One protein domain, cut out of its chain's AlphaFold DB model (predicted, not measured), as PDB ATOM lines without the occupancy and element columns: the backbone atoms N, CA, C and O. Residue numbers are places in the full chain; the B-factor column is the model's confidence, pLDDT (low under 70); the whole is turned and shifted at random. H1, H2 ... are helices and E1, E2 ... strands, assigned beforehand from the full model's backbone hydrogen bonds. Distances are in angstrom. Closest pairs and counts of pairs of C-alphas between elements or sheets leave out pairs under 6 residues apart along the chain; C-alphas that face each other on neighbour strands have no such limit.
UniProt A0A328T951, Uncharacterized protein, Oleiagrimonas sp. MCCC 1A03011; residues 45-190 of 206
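What this domain is: This is residues 45 to 190 of the 206 residues of an uncharacterized protein of Oleiagrimonas sp. MCCC 1A03011 (UniProt A0A328T951). A strongly twisted, branched sheet of six antiparallel strands, E1, E2, E3, E5, E6 and E7, makes the larger part of the body; H1 packs over E1 at one end, and a small two-strand sheet, E4 and E8, lies towards the other. H2 packs by its residues 166 to 169 on E8 and only grazes the large sheet with residues 172 to 176, while the long link 147 to 165 loops out beyond the small sheet and returns to pair briefly with E2 and E8. The printed part has 146 residues, in the order E1 E2 E3 H1 E4 E5 E6 E7 E8 H2, and its class is mixed, helices and strands. It is compact, with a radius of gyration of the C-alphas of 14.6 A and spans of 42 by 38 by 23 A.

How they stand to each other: Begin at E3, residues 65 to 79: E1, residues 45 to 52, and E2, residues 57 to 62, lie on one side of it, and E7, residues 130 to 138, on the other side. Look for N 50 and O 73, 2.9 A apart, between E1 and E3; N 59 and O 67, 2.9 A, in the hairpin E2 and E3; and N 68 and O 133, 2.9 A, between E3 and E7. On the other side of E7 from E3 lie E5, residues 114 to 116, with N 116 and O 136 at 2.8 A, and E6, residues 121 to 124, with N 123 and O 132 at 2.9 A; E6 and E7 are a hairpin. H1, residues 83 to 91, is on this sheet, over E1, at a height of 7.9 A; on the local plane it stands at 29 degrees to E1, only just along the strands, and the closest C-alphas are those of Cys 46 and Cys 83, 5.5 A apart. In the small sheet, E4, residues 104 to 109, and E8, residues 142 to 146, are antiparallel, with N 106 and O 145 at 2.9 A. Find H2, residues 166 to 176: between it and E8 there are 4 pairs of C-alphas within 8 A, and the closest are those of Tyr 143 and Ile 166, 5.5 A apart. H1 and H2 are apart, and in both each O i to N i+4 pair is within hydrogen-bond range.

Where its parts are: Find C-alpha 65 at (110.230, 149.729, 161.042); from there E3 runs 19.9 A to C-alpha 79, bending by 141 degrees at residue 76. E7 runs 23.1 A and bends by 53 degrees at residue 134; E1 runs 14.2 A from C-alpha 45 at (135.254, 143.187, 167.213) and bends by 100 degrees at residue 48. E4 measures 16.7 A, E2 15.7 A, E8 13.1 A and H1 12.5 A, and the short E6 and E5 measure 9.8 A and 6.6 A. H2 runs 15.5 A to C-alpha 176 at (138.181, 143.906, 159.519).

The domain as a whole: The C-alphas farthest apart are those of Ala 91 and Pro 152, 43.0 A. The links H1 to E4 and E8 to H2 are long, with 12 and 19 residues. After H2, residues 177 to 190 hold no named element, though 188 to 189 pair parallel with 104 to 105 of E4. The printed part has no cut; its mean pLDDT is 94.7, and no printed residue is under 70.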
ATOM      1  N   VAL A  45     135.365 144.648 167.303       97.75
ATOM      2  CA  VAL A  45     135.254 143.187 167.213       97.75
ATOM      3  C   VAL A  45     135.081 142.609 168.615       97.75
ATOM      4  O   VAL A  45     135.866 142.896 169.511       97.75
ATOM      5  N   CYS A  46     134.040 141.802 168.817       98.06
ATOM      6  CA  CYS A  46     133.742 141.187 170.112       98.06
ATOM      7  C   CYS A  46     133.381 139.712 169.950       98.06
ATOM      8  O   CYS A  46     132.694 139.343 168.992       98.06
ATOM      9  N   ASN A  47     133.805 138.885 170.907       98.06
ATOM     10  CA  ASN A  47     133.411 137.484 171.017       98.06
ATOM     11  C   ASN A  47     132.226 137.363 171.979       98.06
ATOM     12  O   ASN A  47     132.402 137.444 173.192       98.06
ATOM     13  N   ALA A  48     131.022 137.213 171.436       97.62
ATOM     14  CA  ALA A  48     129.782 137.176 172.210       97.62
ATOM     15  C   ALA A  48     128.680 136.447 171.428       97.62
ATOM     16  O   ALA A  48     128.901 135.988 170.300       97.62
ATOM     17  N   ARG A  49     127.480 136.331 172.002       98.00
ATOM     18  CA  ARG A  49     126.278 135.989 171.239       98.00
ATOM     19  C   ARG A  49     125.774 137.221 170.496       98.00
ATOM     20  O   ARG A  49     125.798 138.340 170.999       98.00
ATOM     21  N   TYR A  50     125.284 137.004 169.286       98.69
ATOM     22  CA  TYR A  50     124.759 138.068 168.441       98.69
ATOM     23  C   TYR A  50     123.696 137.543 167.481       98.69
ATOM     24  O   TYR A  50     123.650 136.353 167.154       98.69
ATOM     25  N   ALA A  51     122.836 138.444 167.014       98.69
ATOM     26  CA  ALA A  51     121.892 138.167 165.946       98.69
ATOM     27  C   ALA A  51     122.563 138.425 164.585       98.69
ATOM     28  O   ALA A  51     122.920 139.550 164.239       98.69
ATOM     29  N   LEU A  52     122.745 137.379 163.784       98.12
ATOM     30  CA  LEU A  52     123.202 137.488 162.405       98.12
ATOM     31  C   LEU A  52     121.998 137.786 161.511       98.12
ATOM     32  O   LEU A  52     121.336 136.876 161.002       98.12
ATOM     33  N   CYS A  53     121.710 139.074 161.349       97.88
ATOM     34  CA  CYS A  53     120.600 139.541 160.525       97.88
ATOM     35  C   CYS A  53     120.942 139.657 159.048       97.88
ATOM     36  O   CYS A  53     120.053 139.886 158.244       97.88
ATOM     37  N   THR A  54     122.200 139.503 158.647       92.25
ATOM     38  CA  THR A  54     122.580 139.625 157.240       92.25
ATOM     39  C   THR A  54     121.750 138.666 156.375       92.25
ATOM     40  O   THR A  54     121.814 137.453 156.572       92.25
ATOM     41  N   LYS A  55     121.001 139.209 155.399       87.94
ATOM     42  CA  LYS A  55     120.031 138.487 154.540       87.94
ATOM     43  C   LYS A  55     118.738 138.025 155.223       87.94
ATOM     44  O   LYS A  55     117.996 137.259 154.614       87.94
ATOM     45  N   ALA A  56     118.465 138.430 156.461       94.75
ATOM     46  CA  ALA A  56     117.193 138.128 157.104       94.75
ATOM     47  C   ALA A  56     116.054 138.766 156.304       94.75
ATOM     48  O   ALA A  56     116.133 139.939 155.930       94.75
ATOM     49  N   THR A  57     115.014 137.984 156.049       93.50
ATOM     50  CA  THR A  57     113.746 138.493 155.538       93.50
ATOM     51  C   THR A  57     113.042 139.251 156.651       93.50
ATOM     52  O   THR A  57     113.035 138.792 157.797       93.50
ATOM     53  N   CYS A  58     112.454 140.392 156.313       96.62
ATOM     54  CA  CYS A  58     111.777 141.244 157.269       96.62
ATOM     55  C   CYS A  58     110.365 141.597 156.811       96.62
ATOM     56  O   CYS A  58     110.110 141.796 155.620       96.62
ATOM     57  N   THR A  59     109.459 141.721 157.772       95.81
ATOM     58  CA  THR A  59     108.083 142.167 157.559       95.81
ATOM     59  C   THR A  59     107.914 143.597 158.071       95.81
ATOM     60  O   THR A  59     108.576 143.988 159.034       95.81
ATOM     61  N   PRO A  60     107.070 144.430 157.440       95.06
ATOM     62  CA  PRO A  60     106.763 145.753 157.972       95.06
ATOM     63  C   PRO A  60     106.157 145.668 159.382       95.06
ATOM     64  O   PRO A  60     105.232 144.895 159.608       95.06
ATOM     65  N   ALA A  61     106.649 146.502 160.299       94.19
ATOM     66  CA  ALA A  61     106.170 146.618 161.681       94.19
ATOM     67  C   ALA A  61     105.550 148.002 161.990       94.19
ATOM     68  O   ALA A  61     105.268 148.322 163.140       94.19
ATOM     69  N   GLY A  62     105.333 148.832 160.959       90.19
ATOM     70  CA  GLY A  62     104.822 150.206 161.076       90.19
ATOM     71  C   GLY A  62     105.930 151.258 161.211       90.19
ATOM     72  O   GLY A  62     107.073 150.930 161.501       90.19
ATOM     73  N   ASN A  63     105.621 152.535 160.954       89.81
ATOM     74  CA  ASN A  63     106.532 153.681 161.147       89.81
ATOM     75  C   ASN A  63     107.958 153.501 160.580       89.81
ATOM     76  O   ASN A  63     108.941 153.817 161.251       89.81
ATOM     77  N   ASN A  64     108.086 152.986 159.348       93.88
ATOM     78  CA  ASN A  64     109.383 152.683 158.718       93.88
ATOM     79  C   ASN A  64     110.250 151.699 159.541       93.88
ATOM     80  O   ASN A  64     111.482 151.742 159.510       93.88
ATOM     81  N   GLN A  65     109.604 150.811 160.295       97.12
ATOM     82  CA  GLN A  65     110.230 149.729 161.042       97.12
ATOM     83  C   GLN A  65     109.921 148.386 160.392       97.12
ATOM     84  O   GLN A  65     108.884 148.201 159.749       97.12
ATOM     85  N   TYR A  66     110.839 147.451 160.579       97.56
ATOM     86  CA  TYR A  66     110.779 146.117 160.011       97.56
ATOM     87  C   TYR A  66     111.139 145.093 161.080       97.56
ATOM     88  O   TYR A  66     112.205 145.199 161.685       97.56
ATOM     89  N   ASP A  67     110.268 144.114 161.300       97.56
ATOM     90  CA  ASP A  67     110.561 142.958 162.143       97.56
ATOM     91  C   ASP A  67     111.339 141.937 161.313       97.56
ATOM     92  O   ASP A  67     110.869 141.457 160.280       97.56
ATOM     93  N   CYS A  68     112.565 141.655 161.733       98.19
ATOM     94  CA  CYS A  68     113.451 140.703 161.089       98.19
ATOM     95  C   CYS A  68     113.707 139.524 162.029       98.19
ATOM     96  O   CYS A  68     114.129 139.707 163.174       98.19
ATOM     97  N   THR A  69     113.556 138.303 161.513       97.56
ATOM     98  CA  THR A  69     113.982 137.088 162.222       97.56
ATOM     99  C   THR A  69     115.407 136.730 161.819       97.56
ATOM    100  O   THR A  69     115.683 136.352 160.678       97.56
ATOM    101  N   CYS A  70     116.330 136.839 162.766       98.31
ATOM    102  CA  CYS A  70     117.759 136.664 162.546       98.31
ATOM    103  C   CYS A  70     118.264 135.377 163.196       98.31
ATOM    104  O   CYS A  70     117.708 134.911 164.187       98.31
ATOM    105  N   LYS A  71     119.343 134.793 162.666       98.31
ATOM    106  CA  LYS A  71     119.962 133.606 163.280       98.31
ATOM    107  C   LYS A  71     120.818 134.030 164.465       98.31
ATOM    108  O   LYS A  71     121.659 134.907 164.308       98.31
ATOM    109  N   VAL A  72     120.682 133.375 165.610       98.44
ATOM    110  CA  VAL A  72     121.604 133.580 166.732       98.44
ATOM    111  C   VAL A  72     122.906 132.849 166.442       98.44
ATOM    112  O   VAL A  72     122.925 131.705 165.979       98.44
ATOM    113  N   LYS A  73     124.015 133.530 166.695       98.38
ATOM    114  CA  LYS A  73     125.369 132.999 166.592       98.38
ATOM    115  C   LYS A  73     126.138 133.332 167.861       98.38
ATOM    116  O   LYS A  73     125.762 134.240 168.594       98.38
ATOM    117  N   LYS A  74     127.206 132.579 168.110       97.81
ATOM    118  CA  LYS A  74     128.210 132.851 169.140       97.81
ATOM    119  C   LYS A  74     129.574 132.847 168.465       97.81
ATOM    120  O   LYS A  74     129.839 131.953 167.663       97.81
ATOM    121  N   GLY A  75     130.404 133.832 168.774       98.12
ATOM    122  CA  GLY A  75     131.738 133.979 168.201       98.12
ATOM    123  C   GLY A  75     132.074 135.436 167.909       98.12
ATOM    124  O   GLY A  75     131.367 136.350 168.337       98.12
ATOM    125  N   TRP A  76     133.148 135.641 167.151       98.44
ATOM    126  CA  TRP A  76     133.598 136.968 166.749       98.44
ATOM    127  C   TRP A  76     132.631 137.627 165.766       98.44
ATOM    128  O   TRP A  76     132.264 137.051 164.741       98.44
ATOM    129  N   SER A  77     132.230 138.855 166.079       98.38
ATOM    130  CA  SER A  77     131.373 139.688 165.236       98.38
ATOM    131  C   SER A  77     131.735 141.165 165.376       98.38
ATOM    132  O   SER A  77     132.361 141.566 166.359       98.38
ATOM    133  N   ALA A  78     131.317 141.979 164.408       97.88
ATOM    134  CA  ALA A  78     131.622 143.406 164.369       97.88
ATOM    135  C   ALA A  78     130.367 144.286 164.335       97.88
ATOM    136  O   ALA A  78     129.324 143.909 163.805       97.88
ATOM    137  N   GLY A  79     130.488 145.477 164.903       97.06
ATOM    138  CA  GLY A  79     129.452 146.507 164.990       97.06
ATOM    139  C   GLY A  79     129.973 147.664 165.837       97.06
ATOM    140  O   GLY A  79     131.135 147.638 166.234       97.06
ATOM    141  N   THR A  80     129.162 148.675 166.106       95.94
ATOM    142  CA  THR A  80     129.614 149.924 166.734       95.94
ATOM    143  C   THR A  80     129.572 149.918 168.256       95.94
ATOM    144  O   THR A  80     130.266 150.702 168.895       95.94
ATOM    145  N   GLN A  81     128.799 149.010 168.851       95.31
ATOM    146  CA  GLN A  81     128.769 148.840 170.304       95.31
ATOM    147  C   GLN A  81     130.061 148.199 170.825       95.31
ATOM    148  O   GLN A  81     130.598 147.281 170.188       95.31
ATOM    149  N   THR A  82     130.499 148.645 172.005       96.62
ATOM    150  CA  THR A  82     131.659 148.104 172.729       96.62
ATOM    151  C   THR A  82     131.342 146.737 173.329       96.62
ATOM    152  O   THR A  82     130.187 146.431 173.626       96.62
ATOM    153  N   CYS A  83     132.356 145.910 173.592       97.25
ATOM    154  CA  CYS A  83     132.115 144.572 174.141       97.25
ATOM    155  C   CYS A  83     131.459 144.600 175.534       97.25
ATOM    156  O   CYS A  83     130.638 143.736 175.829       97.25
ATOM    157  N   ALA A  84     131.736 145.624 176.350       97.62
ATOM    158  CA  ALA A  84     131.074 145.824 177.641       97.62
ATOM    159  C   ALA A  84     129.564 146.090 177.485       97.62
ATOM    160  O   ALA A  84     128.754 145.513 178.209       97.62
ATOM    161  N   GLN A  85     129.162 146.896 176.493       96.94
ATOM    162  CA  GLN A  85     127.743 147.120 176.183       96.94
ATOM    163  C   GLN A  85     127.052 145.825 175.737       96.94
ATOM    164  O   GLN A  85     125.902 145.583 176.100       96.94
ATOM    165  N   ILE A  86     127.750 144.972 174.981       97.50
ATOM    166  CA  ILE A  86     127.218 143.669 174.558       97.50
ATOM    167  C   ILE A  86     127.005 142.752 175.765       97.50
ATOM    168  O   ILE A  86     125.934 142.169 175.898       97.50
ATOM    169  N   GLN A  87     127.982 142.666 176.671       96.88
ATOM    170  CA  GLN A  87     127.864 141.873 177.900       96.88
ATOM    171  C   GLN A  87     126.694 142.344 178.773       96.88
ATOM    172  O   GLN A  87     125.950 141.526 179.313       96.88
ATOM    173  N   GLN A  88     126.476 143.660 178.862       97.88
ATOM    174  CA  GLN A  88     125.332 144.220 179.575       97.88
ATOM    175  C   GLN A  88     123.992 143.817 178.936       97.88
ATOM    176  O   GLN A  88     123.050 143.496 179.659       97.88
ATOM    177  N   LEU A  89     123.890 143.804 177.601       97.38
ATOM    178  CA  LEU A  89     122.691 143.317 176.910       97.38
ATOM    179  C   LEU A  89     122.452 141.828 177.184       97.38
ATOM    180  O   LEU A  89     121.320 141.443 177.476       97.38
ATOM    181  N   GLU A  90     123.503 141.008 177.139       96.25
ATOM    182  CA  GLU A  90     123.400 139.570 177.412       96.25
ATOM    183  C   GLU A  90     122.914 139.291 178.836       96.25
ATOM    184  O   GLU A  90     122.046 138.437 179.023       96.25
ATOM    185  N   ALA A  91     123.399 140.050 179.826       97.19
ATOM    186  CA  ALA A  91     122.930 139.968 181.210       97.19
ATOM    187  C   ALA A  91     121.428 140.291 181.355       97.19
ATOM    188  O   ALA A  91     120.779 139.827 182.287       97.19
ATOM    189  N   GLN A  92     120.860 141.046 180.409       97.75
ATOM    190  CA  GLN A  92     119.429 141.361 180.324       97.75
ATOM    191  C   GLN A  92     118.649 140.371 179.438       97.75
ATOM    192  O   GLN A  92     117.487 140.617 179.115       97.75
ATOM    193  N   GLY A  93     119.275 139.279 178.987       97.31
ATOM    194  CA  GLY A  93     118.657 138.309 178.081       97.31
ATOM    195  C   GLY A  93     118.469 138.823 176.649       97.31
ATOM    196  O   GLY A  93     117.679 138.261 175.891       97.31
ATOM    197  N   ARG A  94     119.176 139.889 176.255       98.38
ATOM    198  CA  ARG A  94     119.105 140.507 174.924       98.38
ATOM    199  C   ARG A  94     120.438 140.353 174.205       98.38
ATOM    200  O   ARG A  94     121.475 140.157 174.824       98.38
ATOM    201  N   ILE A  95     120.431 140.446 172.881       98.50
ATOM    202  CA  ILE A  95     121.665 140.417 172.083       98.50
ATOM    203  C   ILE A  95     121.596 141.479 170.989       98.50
ATOM    204  O   ILE A  95     120.507 141.757 170.489       98.50
ATOM    205  N   PRO A  96     122.717 142.073 170.571       98.50
ATOM    206  CA  PRO A  96     122.713 142.971 169.431       98.50
ATOM    207  C   PRO A  96     122.778 142.201 168.110       98.50
ATOM    208  O   PRO A  96     123.355 141.114 168.016       98.50
ATOM    209  N   SER A  97     122.226 142.794 167.058       98.38
ATOM    210  CA  SER A  97     122.498 142.376 165.688       98.38
ATOM    211  C   SER A  97     123.875 142.865 165.250       98.38
ATOM    212  O   SER A  97     124.209 144.038 165.402       98.38
ATOM    213  N   ARG A  98     124.699 141.960 164.721       98.25
ATOM    214  CA  ARG A  98     126.111 142.228 164.406       98.25
ATOM    215  C   ARG A  98     126.475 141.693 163.030       98.25
ATOM    216  O   ARG A  98     125.851 140.768 162.506       98.25
ATOM    217  N   TYR A  99     127.505 142.285 162.443       97.69
ATOM    218  CA  TYR A  99     128.057 141.864 161.168       97.69
ATOM    219  C   TYR A  99     128.998 140.671 161.337       97.69
ATOM    220  O   TYR A  99     129.830 140.627 162.247       97.69
ATOM    221  N   TYR A 100     128.895 139.735 160.397       97.31
ATOM    222  CA  TYR A 100     129.879 138.689 160.156       97.31
ATOM    223  C   TYR A 100     130.232 138.688 158.659       97.31
ATOM    224  O   TYR A 100     129.317 138.866 157.845       97.31
ATOM    225  N   PRO A 101     131.510 138.493 158.277       96.44
ATOM    226  CA  PRO A 101     131.953 138.527 156.888       96.44
ATOM    227  C   PRO A 101     131.078 137.720 155.923       96.44
ATOM    228  O   PRO A 101     130.804 136.536 156.120       96.44
ATOM    229  N   ILE A 102     130.660 138.367 154.835       95.75
ATOM    230  CA  ILE A 102     129.920 137.727 153.745       95.75
ATOM    231  C   ILE A 102     130.868 137.264 152.637       95.75
ATOM    232  O   ILE A 102     131.909 137.868 152.408       95.75
ATOM    233  N   LYS A 103     130.487 136.203 151.919       95.75
ATOM    234  CA  LYS A 103     131.268 135.653 150.794       95.75
ATOM    235  C   LYS A 103     130.874 136.219 149.432       95.75
ATOM    236  O   LYS A 103     131.651 136.159 148.492       95.75
ATOM    237  N   SER A 104     129.659 136.735 149.302       95.62
ATOM    238  CA  SER A 104     129.157 137.251 148.032       95.62
ATOM    239  C   SER A 104     127.912 138.105 148.221       95.62
ATOM    240  O   SER A 104     127.162 137.948 149.198       95.62
ATOM    241  N   PHE A 105     127.711 139.040 147.294       95.31
ATOM    242  CA  PHE A 105     126.547 139.916 147.259       95.31
ATOM    243  C   PHE A 105     126.204 140.382 145.845       95.31
ATOM    244  O   PHE A 105     127.026 140.374 144.929       95.31
ATOM    245  N   VAL A 106     124.967 140.845 145.698       94.69
ATOM    246  CA  VAL A 106     124.494 141.629 144.558       94.69
ATOM    247  C   VAL A 106     124.400 143.087 144.984       94.69
ATOM    248  O   VAL A 106     123.965 143.399 146.093       94.69
ATOM    249  N   THR A 107     124.827 143.988 144.106       94.44
ATOM    250  CA  THR A 107     124.588 145.424 144.260       94.44
ATOM    251  C   THR A 107     123.254 145.778 143.621       94.44
ATOM    252  O   THR A 107     123.132 145.730 142.401       94.44
ATOM    253  N   CYS A 108     122.269 146.168 144.416       91.88
ATOM    254  CA  CYS A 108     120.953 146.525 143.906       91.88
ATOM    255  C   CYS A 108     120.835 148.040 143.684       91.88
ATOM    256  O   CYS A 108     121.329 148.819 144.514       91.88
ATOM    257  N   PRO A 109     120.221 148.480 142.569       89.94
ATOM    258  CA  PRO A 109     119.861 149.880 142.383       89.94
ATOM    259  C   PRO A 109     118.742 150.262 143.359       89.94
ATOM    260  O   PRO A 109     117.929 149.423 143.734       89.94
ATOM    261  N   GLY A 110     118.713 151.522 143.780       83.12
ATOM    262  CA  GLY A 110     117.576 152.107 144.488       83.12
ATOM    263  C   GLY A 110     116.804 153.112 143.622       83.12
ATOM    264  O   GLY A 110     117.170 153.319 142.463       83.12
ATOM    265  N   PRO A 111     115.783 153.787 144.187       80.06
ATOM    266  CA  PRO A 111     115.405 153.766 145.601       80.06
ATOM    267  C   PRO A 111     114.500 152.572 145.948       80.06
ATOM    268  O   PRO A 111     113.350 152.503 145.534       80.06
ATOM    269  N   THR A 112     115.010 151.658 146.772       86.75
ATOM    270  CA  THR A 112     114.250 150.533 147.334       86.75
ATOM    271  C   THR A 112     114.521 150.486 148.827       86.75
ATOM    272  O   THR A 112     115.668 150.667 149.248       86.75
ATOM    273  N   THR A 113     113.478 150.282 149.631       91.88
ATOM    274  CA  THR A 113     113.627 150.210 151.085       91.88
ATOM    275  C   THR A 113     114.249 148.884 151.499       91.88
ATOM    276  O   THR A 113     113.837 147.815 151.055       91.88
ATOM    277  N   TRP A 114     115.233 148.959 152.385       93.81
ATOM    278  CA  TRP A 114     115.895 147.813 152.997       93.81
ATOM    279  C   TRP A 114     116.027 148.024 154.510       93.81
ATOM    280  O   TRP A 114     116.060 149.159 154.985       93.81
ATOM    281  N   ALA A 115     116.087 146.946 155.293       96.75
ATOM    282  CA  ALA A 115     116.099 147.032 156.752       96.75
ATOM    283  C   ALA A 115     117.535 147.158 157.298       96.75
ATOM    284  O   ALA A 115     118.373 146.273 157.122       96.75
ATOM    285  N   PHE A 116     117.843 148.250 157.997       96.44
ATOM    286  CA  PHE A 116     119.130 148.438 158.668       96.44
ATOM    287  C   PHE A 116     119.077 147.883 160.094       96.44
ATOM    288  O   PHE A 116     118.505 148.504 160.998       96.44
ATOM    289  N   CYS A 117     119.688 146.711 160.283       97.88
ATOM    290  CA  CYS A 117     119.666 145.982 161.552       97.88
ATOM    291  C   CYS A 117     120.960 146.070 162.366       97.88
ATOM    292  O   CYS A 117     120.988 145.551 163.476       97.88
ATOM    293  N   LEU A 118     122.046 146.649 161.847       97.12
ATOM    294  CA  LEU A 118     123.321 146.672 162.573       97.12
ATOM    295  C   LEU A 118     123.164 147.383 163.934       97.12
ATOM    296  O   LEU A 118     122.570 148.458 164.001       97.12
ATOM    297  N   ASP A 119     123.642 146.728 164.995       96.81
ATOM    298  CA  ASP A 119     123.559 147.110 166.414       96.81
ATOM    299  C   ASP A 119     122.140 147.318 166.966       96.81
ATOM    300  O   ASP A 119     121.950 147.844 168.065       96.81
ATOM    301  N   LYS A 120     121.105 146.870 166.245       97.94
ATOM    302  CA  LYS A 120     119.756 146.812 166.812       97.94
ATOM    303  C   LYS A 120     119.707 145.759 167.903       97.94
ATOM    304  O   LYS A 120     120.204 144.650 167.722       97.94
ATOM    305  N   VAL A 121     119.101 146.116 169.031       98.38
ATOM    306  CA  VAL A 121     118.882 145.174 170.124       98.38
ATOM    307  C   VAL A 121     117.790 144.197 169.711       98.38
ATOM    308  O   VAL A 121     116.714 144.602 169.274       98.38
ATOM    309  N   CYS A 122     118.081 142.918 169.874       98.62
ATOM    310  CA  CYS A 122     117.233 141.814 169.486       98.62
ATOM    311  C   CYS A 122     116.874 140.962 170.698       98.62
ATOM    312  O   CYS A 122     117.652 140.835 171.651       98.62
ATOM    313  N   THR A 123     115.704 140.344 170.625       98.50
ATOM    314  CA  THR A 123     115.201 139.421 171.640       98.50
ATOM    315  C   THR A 123     115.345 137.996 171.111       98.50
ATOM    316  O   THR A 123     114.693 137.663 170.117       98.50
ATOM    317  N   PRO A 124     116.211 137.156 171.707       98.19
ATOM    318  CA  PRO A 124     116.314 135.747 171.347       98.19
ATOM    319  C   PRO A 124     114.984 135.005 171.519       98.19
ATOM    320  O   PRO A 124     114.223 135.285 172.443       98.19
ATOM    321  N   SER A 125     114.726 134.032 170.652       97.69
ATOM    322  CA  SER A 125     113.669 133.038 170.833       97.69
ATOM    323  C   SER A 125     113.951 132.151 172.049       97.69
ATOM    324  O   SER A 125     115.094 132.026 172.497       97.69
ATOM    325  N   MET A 126     112.916 131.470 172.552       96.56
ATOM    326  CA  MET A 126     113.049 130.530 173.674       96.56
ATOM    327  C   MET A 126     114.058 129.405 173.401       96.56
ATOM    328  O   MET A 126     114.790 129.007 174.300       96.56
ATOM    329  N   ASP A 127     114.141 128.916 172.159       96.31
ATOM    330  CA  ASP A 127     115.108 127.881 171.769       96.31
ATOM    331  C   ASP A 127     116.536 128.423 171.556       96.31
ATOM    332  O   ASP A 127     117.465 127.655 171.299       96.31
ATOM    333  N   GLY A 128     116.718 129.747 171.635       95.75
ATOM    334  CA  GLY A 128     117.993 130.437 171.481       95.75
ATOM    335  C   GLY A 128     118.600 130.379 170.077       95.75
ATOM    336  O   GLY A 128     119.752 130.790 169.920       95.75
ATOM    337  N   LYS A 129     117.880 129.873 169.064       97.69
ATOM    338  CA  LYS A 129     118.391 129.706 167.690       97.69
ATOM    339  C   LYS A 129     118.120 130.914 166.805       97.69
ATOM    340  O   LYS A 129     118.884 131.165 165.865       97.69
ATOM    341  N   THR A 130     117.057 131.656 167.085       98.25
ATOM    342  CA  THR A 130     116.685 132.871 166.361       98.25
ATOM    343  C   THR A 130     116.547 134.053 167.312       98.25
ATOM    344  O   THR A 130     116.580 133.909 168.532       98.25
ATOM    345  N   ALA A 131     116.506 135.255 166.756       98.38
ATOM    346  CA  ALA A 131     116.225 136.468 167.500       98.38
ATOM    347  C   ALA A 131     115.378 137.404 166.645       98.38
ATOM    348  O   ALA A 131     115.619 137.533 165.441       98.38
ATOM    349  N   HIS A 132     114.414 138.053 167.284       98.06
ATOM    350  CA  HIS A 132     113.577 139.076 166.675       98.06
ATOM    351  C   HIS A 132     114.230 140.437 166.862       98.06
ATOM    352  O   HIS A 132     114.597 140.812 167.980       98.06
ATOM    353  N   CYS A 133     114.398 141.164 165.764       98.38
ATOM    354  CA  CYS A 133     115.024 142.476 165.742       98.38
ATOM    355  C   CYS A 133     114.089 143.464 165.048       98.38
ATOM    356  O   CYS A 133     113.695 143.237 163.906       98.38
ATOM    357  N   VAL A 134     113.809 144.593 165.697       98.00
ATOM    358  CA  VAL A 134     113.086 145.700 165.063       98.00
ATOM    359  C   VAL A 134     114.099 146.653 164.431       98.00
ATOM    360  O   VAL A 134     114.848 147.365 165.108       98.00
ATOM    361  N   CYS A 135     114.154 146.628 163.106       97.94
ATOM    362  CA  CYS A 135     115.120 147.352 162.293       97.94
ATOM    363  C   CYS A 135     114.490 148.579 161.636       97.94
ATOM    364  O   CYS A 135     113.284 148.637 161.428       97.94
ATOM    365  N   ILE A 136     115.313 149.568 161.284       97.06
ATOM    366  CA  ILE A 136     114.830 150.796 160.634       97.06
ATOM    367  C   ILE A 136     114.997 150.666 159.127       97.06
ATOM    368  O   ILE A 136     116.081 150.319 158.656       97.06
ATOM    369  N   GLY A 137     113.947 150.976 158.375       95.94
ATOM    370  CA  GLY A 137     114.008 151.065 156.924       95.94
ATOM    371  C   GLY A 137     114.925 152.191 156.470       95.94
ATOM    372  O   GLY A 137     114.893 153.305 157.000       95.94
ATOM    373  N   ARG A 138     115.752 151.910 155.471       94.75
ATOM    374  CA  ARG A 138     116.601 152.891 154.802       94.75
ATOM    375  C   ARG A 138     116.418 152.803 153.300       94.75
ATOM    376  O   ARG A 138     116.105 151.747 152.760       94.75
ATOM    377  N   THR A 139     116.673 153.920 152.638       91.25
ATOM    378  CA  THR A 139     116.764 154.020 151.184       91.25
ATOM    379  C   THR A 139     118.134 154.583 150.820       91.25
ATOM    380  O   THR A 139     118.738 155.365 151.558       91.25
ATOM    381  N   SER A 140     118.679 154.149 149.691       87.12
ATOM    382  CA  SER A 140     119.952 154.641 149.165       87.12
ATOM    383  C   SER A 140     119.989 154.456 147.654       87.12
ATOM    384  O   SER A 140     119.243 153.649 147.105       87.12
ATOM    385  N   LYS A 141     120.886 155.174 146.961       87.88
ATOM    386  CA  LYS A 141     121.083 155.003 145.505       87.88
ATOM    387  C   LYS A 141     121.476 153.572 145.138       87.88
ATOM    388  O   LYS A 141     121.142 153.093 144.060       87.88
ATOM    389  N   ARG A 142     122.228 152.917 146.027       91.06
ATOM    390  CA  ARG A 142     122.609 151.511 145.927       91.06
ATOM    391  C   ARG A 142     122.694 150.878 147.307       91.06
ATOM    392  O   ARG A 142     123.101 151.538 148.270       91.06
ATOM    393  N   TYR A 143     122.366 149.601 147.381       93.00
ATOM    394  CA  TYR A 143     122.478 148.781 148.583       93.00
ATOM    395  C   TYR A 143     122.977 147.387 148.211       93.00
ATOM    396  O   TYR A 143     123.032 147.035 147.029       93.00
ATOM    397  N   VAL A 144     123.399 146.610 149.204       94.06
ATOM    398  CA  VAL A 144     123.930 145.263 148.972       94.06
ATOM    399  C   VAL A 144     122.946 144.214 149.457       94.06
ATOM    400  O   VAL A 144     122.483 144.265 150.590       94.06
ATOM    401  N   VAL A 145     122.651 143.217 148.635       94.44
ATOM    402  CA  VAL A 145     121.932 142.018 149.073       94.44
ATOM    403  C   VAL A 145     122.946 140.897 149.128       94.44
ATOM    404  O   VAL A 145     123.368 140.401 148.080       94.44
ATOM    405  N   PRO A 146     123.402 140.494 150.324       93.31
ATOM    406  CA  PRO A 146     124.306 139.370 150.416       93.31
ATOM    407  C   PRO A 146     123.575 138.126 149.879       93.31
ATOM    408  O   PRO A 146     122.460 137.820 150.273       93.31
ATOM    409  N   THR A 147     124.168 137.373 148.960       93.25
ATOM    410  CA  THR A 147     123.520 136.224 148.289       93.25
ATOM    411  C   THR A 147     124.589 135.414 147.573       93.25
ATOM    412  O   THR A 147     125.623 135.971 147.233       93.25
ATOM    413  N   SER A 148     124.364 134.117 147.377       92.50
ATOM    414  CA  SER A 148     125.216 133.274 146.525       92.50
ATOM    415  C   SER A 148     124.707 133.176 145.084       92.50
ATOM    416  O   SER A 148     125.364 132.560 144.255       92.50
ATOM    417  N   LYS A 149     123.535 133.750 144.783       91.69
ATOM    418  CA  LYS A 149     122.903 133.705 143.461       91.69
ATOM    419  C   LYS A 149     122.351 135.074 143.089       91.69
ATOM    420  O   LYS A 149     121.748 135.736 143.931       91.69
ATOM    421  N   ASN A 150     122.522 135.454 141.828       92.06
ATOM    422  CA  ASN A 150     121.903 136.635 141.243       92.06
ATOM    423  C   ASN A 150     120.690 136.201 140.409       92.06
ATOM    424  O   ASN A 150     120.847 135.596 139.353       92.06
ATOM    425  N   THR A 151     119.488 136.467 140.913       89.94
ATOM    426  CA  THR A 151     118.216 136.171 140.237       89.94
ATOM    427  C   THR A 151     117.446 137.468 139.980       89.94
ATOM    428  O   THR A 151     117.666 138.444 140.702       89.94
ATOM    429  N   PRO A 152     116.481 137.491 139.041       85.75
ATOM    430  CA  PRO A 152     115.638 138.670 138.816       85.75
ATOM    431  C   PRO A 152     114.934 139.187 140.085       85.75
ATOM    432  O   PRO A 152     114.723 140.385 140.234       85.75
ATOM    433  N   ALA A 153     114.637 138.300 141.042       88.00
ATOM    434  CA  ALA A 153     114.005 138.656 142.313       88.00
ATOM    435  C   ALA A 153     114.975 139.230 143.365       88.00
ATOM    436  O   ALA A 153     114.531 139.769 144.370       88.00
ATOM    437  N   THR A 154     116.298 139.136 143.173       89.62
ATOM    438  CA  THR A 154     117.283 139.517 144.207       89.62
ATOM    439  C   THR A 154     117.190 140.995 144.600       89.62
ATOM    440  O   THR A 154     117.390 141.338 145.763       89.62
ATOM    441  N   CYS A 155     116.859 141.860 143.642       89.94
ATOM    442  CA  CYS A 155     116.718 143.302 143.845       89.94
ATOM    443  C   CYS A 155     115.264 143.784 143.769       89.94
ATOM    444  O   CYS A 155     115.036 144.972 143.572       89.94
ATOM    445  N   SER A 156     114.274 142.891 143.907       87.06
ATOM    446  CA  SER A 156     112.855 143.269 143.822       87.06
ATOM    447  C   SER A 156     112.410 144.183 144.969       87.06
ATOM    448  O   SER A 156     111.403 144.875 144.849       87.06
ATOM    449  N   GLY A 157     113.119 144.145 146.105       79.44
ATOM    450  CA  GLY A 157     112.706 144.816 147.339       79.44
ATOM    451  C   GLY A 157     111.546 144.137 148.067       79.44
ATOM    452  O   GLY A 157     111.120 144.634 149.107       79.44
ATOM    453  N   ASN A 158     111.040 143.015 147.541       81.50
ATOM    454  CA  ASN A 158     109.962 142.246 148.142       81.50
ATOM    455  C   ASN A 158     110.320 140.743 148.162       81.50
ATOM    456  O   ASN A 158     110.417 140.133 147.091       81.50
ATOM    457  N   PRO A 159     110.518 140.143 149.348       85.94
ATOM    458  CA  PRO A 159     110.376 140.774 150.661       85.94
ATOM    459  C   PRO A 159     111.513 141.758 150.979       85.94
ATOM    460  O   PRO A 159     112.596 141.691 150.392       85.94
ATOM    461  N   VAL A 160     111.271 142.672 151.924       91.31
ATOM    462  CA  VAL A 160     112.321 143.561 152.437       91.31
ATOM    463  C   VAL A 160     113.365 142.715 153.156       91.31
ATOM    464  O   VAL A 160     113.034 141.839 153.954       91.31
ATOM    465  N   VAL A 161     114.638 142.977 152.873       94.12
ATOM    466  CA  VAL A 161     115.759 142.245 153.467       94.12
ATOM    467  C   VAL A 161     116.591 143.145 154.362       94.12
ATOM    468  O   VAL A 161     116.761 144.341 154.100       94.12
ATOM    469  N   SER A 162     117.166 142.548 155.400       94.44
ATOM    470  CA  SER A 162     118.217 143.189 156.174       94.44
ATOM    471  C   SER A 162     119.486 143.347 155.337       94.44
ATOM    472  O   SER A 162     119.984 142.390 154.728       94.44
ATOM    473  N   SER A 163     120.000 144.574 155.291       93.38
ATOM    474  CA  SER A 163     121.018 145.000 154.332       93.38
ATOM    475  C   SER A 163     121.904 146.123 154.894       93.38
ATOM    476  O   SER A 163     121.809 146.504 156.064       93.38
ATOM    477  N   ALA A 164     122.801 146.627 154.050       93.31
ATOM    478  CA  ALA A 164     123.665 147.766 154.279       93.31
ATOM    479  C   ALA A 164     123.826 148.571 152.978       93.31
ATOM    480  O   ALA A 164     123.599 148.074 151.867       93.31
ATOM    481  N   SER A 165     124.293 149.812 153.101       92.31
ATOM    482  CA  SER A 165     124.810 150.525 151.935       92.31
ATOM    483  C   SER A 165     126.126 149.896 151.458       92.31
ATOM    484  O   SER A 165     126.841 149.242 152.220       92.31
ATOM    485  N   ILE A 166     126.480 150.137 150.192       91.06
ATOM    486  CA  ILE A 166     127.787 149.729 149.651       91.06
ATOM    487  C   ILE A 166     128.927 150.307 150.496       91.06
ATOM    488  O   ILE A 166     129.859 149.586 150.843       91.06
ATOM    489  N   VAL A 167     128.832 151.592 150.850       90.75
ATOM    490  CA  VAL A 167     129.854 152.284 151.646       90.75
ATOM    491  C   VAL A 167     130.047 151.575 152.982       90.75
ATOM    492  O   VAL A 167     131.166 151.201 153.300       90.75
ATOM    493  N   GLN A 168     128.965 151.280 153.709       91.69
ATOM    494  CA  GLN A 168     129.038 150.576 154.992       91.69
ATOM    495  C   GLN A 168     129.709 149.202 154.871       91.69
ATOM    496  O   GLN A 168     130.552 148.871 155.704       91.69
ATOM    497  N   LEU A 169     129.372 148.421 153.834       93.00
ATOM    498  CA  LEU A 169     129.998 147.116 153.599       93.00
ATOM    499  C   LEU A 169     131.509 147.250 153.362       93.00
ATOM    500  O   LEU A 169     132.291 146.486 153.928       93.00
ATOM    501  N   PHE A 170     131.937 148.207 152.537       92.50
ATOM    502  CA  PHE A 170     133.361 148.409 152.284       92.50
ATOM    503  C   PHE A 170     134.087 148.957 153.514       92.50
ATOM    504  O   PHE A 170     135.153 148.441 153.834       92.50
ATOM    505  N   THR A 171     133.511 149.913 154.247       93.06
ATOM    506  CA  THR A 171     134.118 150.459 155.471       93.06
ATOM    507  C   THR A 171     134.342 149.363 156.511       93.06
ATOM    508  O   THR A 171     135.460 149.219 157.000       93.06
ATOM    509  N   ILE A 172     133.328 148.535 156.805       94.12
ATOM    510  CA  ILE A 172     133.504 147.443 157.773       94.12
ATOM    511  C   ILE A 172     134.482 146.386 157.256       94.12
ATOM    512  O   ILE A 172     135.280 145.870 158.025       94.12
ATOM    513  N   THR A 173     134.499 146.104 155.949       94.44
ATOM    514  CA  THR A 173     135.482 145.179 155.363       94.44
ATOM    515  C   THR A 173     136.908 145.695 155.536       94.44
ATOM    516  O   THR A 173     137.780 144.914 155.900       94.44
ATOM    517  N   GLN A 174     137.166 146.980 155.270       93.69
ATOM    518  CA  GLN A 174     138.507 147.552 155.429       93.69
ATOM    519  C   GLN A 174     138.942 147.543 156.892       93.69
ATOM    520  O   GLN A 174     140.068 147.149 157.173       93.69
ATOM    521  N   TYR A 175     138.035 147.884 157.810       94.62
ATOM    522  CA  TYR A 175     138.278 147.747 159.241       94.62
ATOM    523  C   TYR A 175     138.662 146.310 159.613       94.62
ATOM    524  O   TYR A 175     139.701 146.096 160.218       94.62
ATOM    525  N   LEU A 176     137.900 145.304 159.175       95.50
ATOM    526  CA  LEU A 176     138.181 143.906 159.519       95.50
ATOM    527  C   LEU A 176     139.529 143.387 159.002       95.50
ATOM    528  O   LEU A 176     140.054 142.425 159.553       95.50
ATOM    529  N   LYS A 177     140.131 144.000 157.976       95.06
ATOM    530  CA  LYS A 177     141.486 143.616 157.534       95.06
ATOM    531  C   LYS A 177     142.556 143.892 158.588       95.06
ATOM    532  O   LYS A 177     143.613 143.276 158.528       95.06
ATOM    533  N   THR A 178     142.299 144.808 159.519       93.62
ATOM    534  CA  THR A 178     143.224 145.130 160.612       93.62
ATOM    535  C   THR A 178     142.952 144.308 161.872       93.62
ATOM    536  O   THR A 178     143.677 144.451 162.850       93.62
ATOM    537  N   GLN A 179     141.926 143.448 161.860       95.81
ATOM    538  CA  GLN A 179     141.467 142.700 163.029       95.81
ATOM    539  C   GLN A 179     141.880 141.224 162.916       95.81
ATOM    540  O   GLN A 179     141.356 140.510 162.052       95.81
ATOM    541  N   PRO A 180     142.806 140.730 163.759       95.25
ATOM    542  CA  PRO A 180     143.277 139.349 163.669       95.25
ATOM    543  C   PRO A 180     142.193 138.317 164.015       95.25
ATOM    544  O   PRO A 180     142.204 137.216 163.469       95.25
ATOM    545  N   GLU A 181     141.229 138.661 164.869       96.62
ATOM    546  CA  GLU A 181     140.192 137.746 165.357       96.62
ATOM    547  C   GLU A 181     139.049 137.525 164.355       96.62
ATOM    548  O   GLU A 181     138.343 136.515 164.422       96.62
ATOM    549  N   LEU A 182     138.842 138.469 163.430       96.69
ATOM    550  CA  LEU A 182     137.755 138.426 162.454       96.69
ATOM    551  C   LEU A 182     138.185 139.036 161.121       96.69
ATOM    552  O   LEU A 182     137.821 140.159 160.781       96.69
ATOM    553  N   GLN A 183     138.913 138.258 160.329       95.69
ATOM    554  CA  GLN A 183     139.309 138.691 158.995       95.69
ATOM    555  C   GLN A 183     138.141 138.599 157.997       95.69
ATOM    556  O   GLN A 183     137.319 137.676 158.070       95.69
ATOM    557  N   PRO A 184     138.044 139.527 157.031       94.56
ATOM    558  CA  PRO A 184     137.020 139.465 156.004       94.56
ATOM    559  C   PRO A 184     137.295 138.315 155.026       94.56
ATOM    560  O   PRO A 184     138.439 137.951 154.761       94.56
ATOM    561  N   HIS A 185     136.239 137.779 154.418       91.38
ATOM    562  CA  HIS A 185     136.389 136.925 153.243       91.38
ATOM    563  C   HIS A 185     136.664 137.776 152.001       91.38
ATOM    564  O   HIS A 185     136.160 138.894 151.876       91.38
ATOM    565  N   ASN A 186     137.374 137.201 151.030       89.94
ATOM    566  CA  ASN A 186     137.324 137.704 149.662       89.94
ATOM    567  C   ASN A 186     135.894 137.518 149.151       89.94
ATOM    568  O   ASN A 186     135.465 136.386 148.920       89.94
ATOM    569  N   PHE A 187     135.140 138.610 149.034       90.62
ATOM    570  CA  PHE A 187     133.772 138.535 148.547       90.62
ATOM    571  C   PHE A 187     133.685 138.653 147.027       90.62
ATOM    572  O   PHE A 187     134.449 139.373 146.380       90.62
ATOM    573  N   GLU A 188     132.682 137.996 146.462       93.88
ATOM    574  CA  GLU A 188     132.321 138.102 145.055       93.88
ATOM    575  C   GLU A 188     131.135 139.060 144.849       93.88
ATOM    576  O   GLU A 188     130.119 138.983 145.544       93.88
ATOM    577  N   VAL A 189     131.247 139.949 143.859       93.56
ATOM    578  CA  VAL A 189     130.126 140.780 143.391       93.56
ATOM    579  C   VAL A 189     129.478 140.077 142.204       93.56
ATOM    580  O   VAL A 189     130.101 139.969 141.150       93.56
ATOM    581  N   LEU A 190     128.241 139.614 142.369       92.81
ATOM    582  CA  LEU A 190     127.599 138.681 141.431       92.81
ATOM    583  C   LEU A 190     126.945 139.342 140.211       92.81
ATOM    584  O   LEU A 190     126.556 138.662 139.268       92.81
TER     585      LEU A 190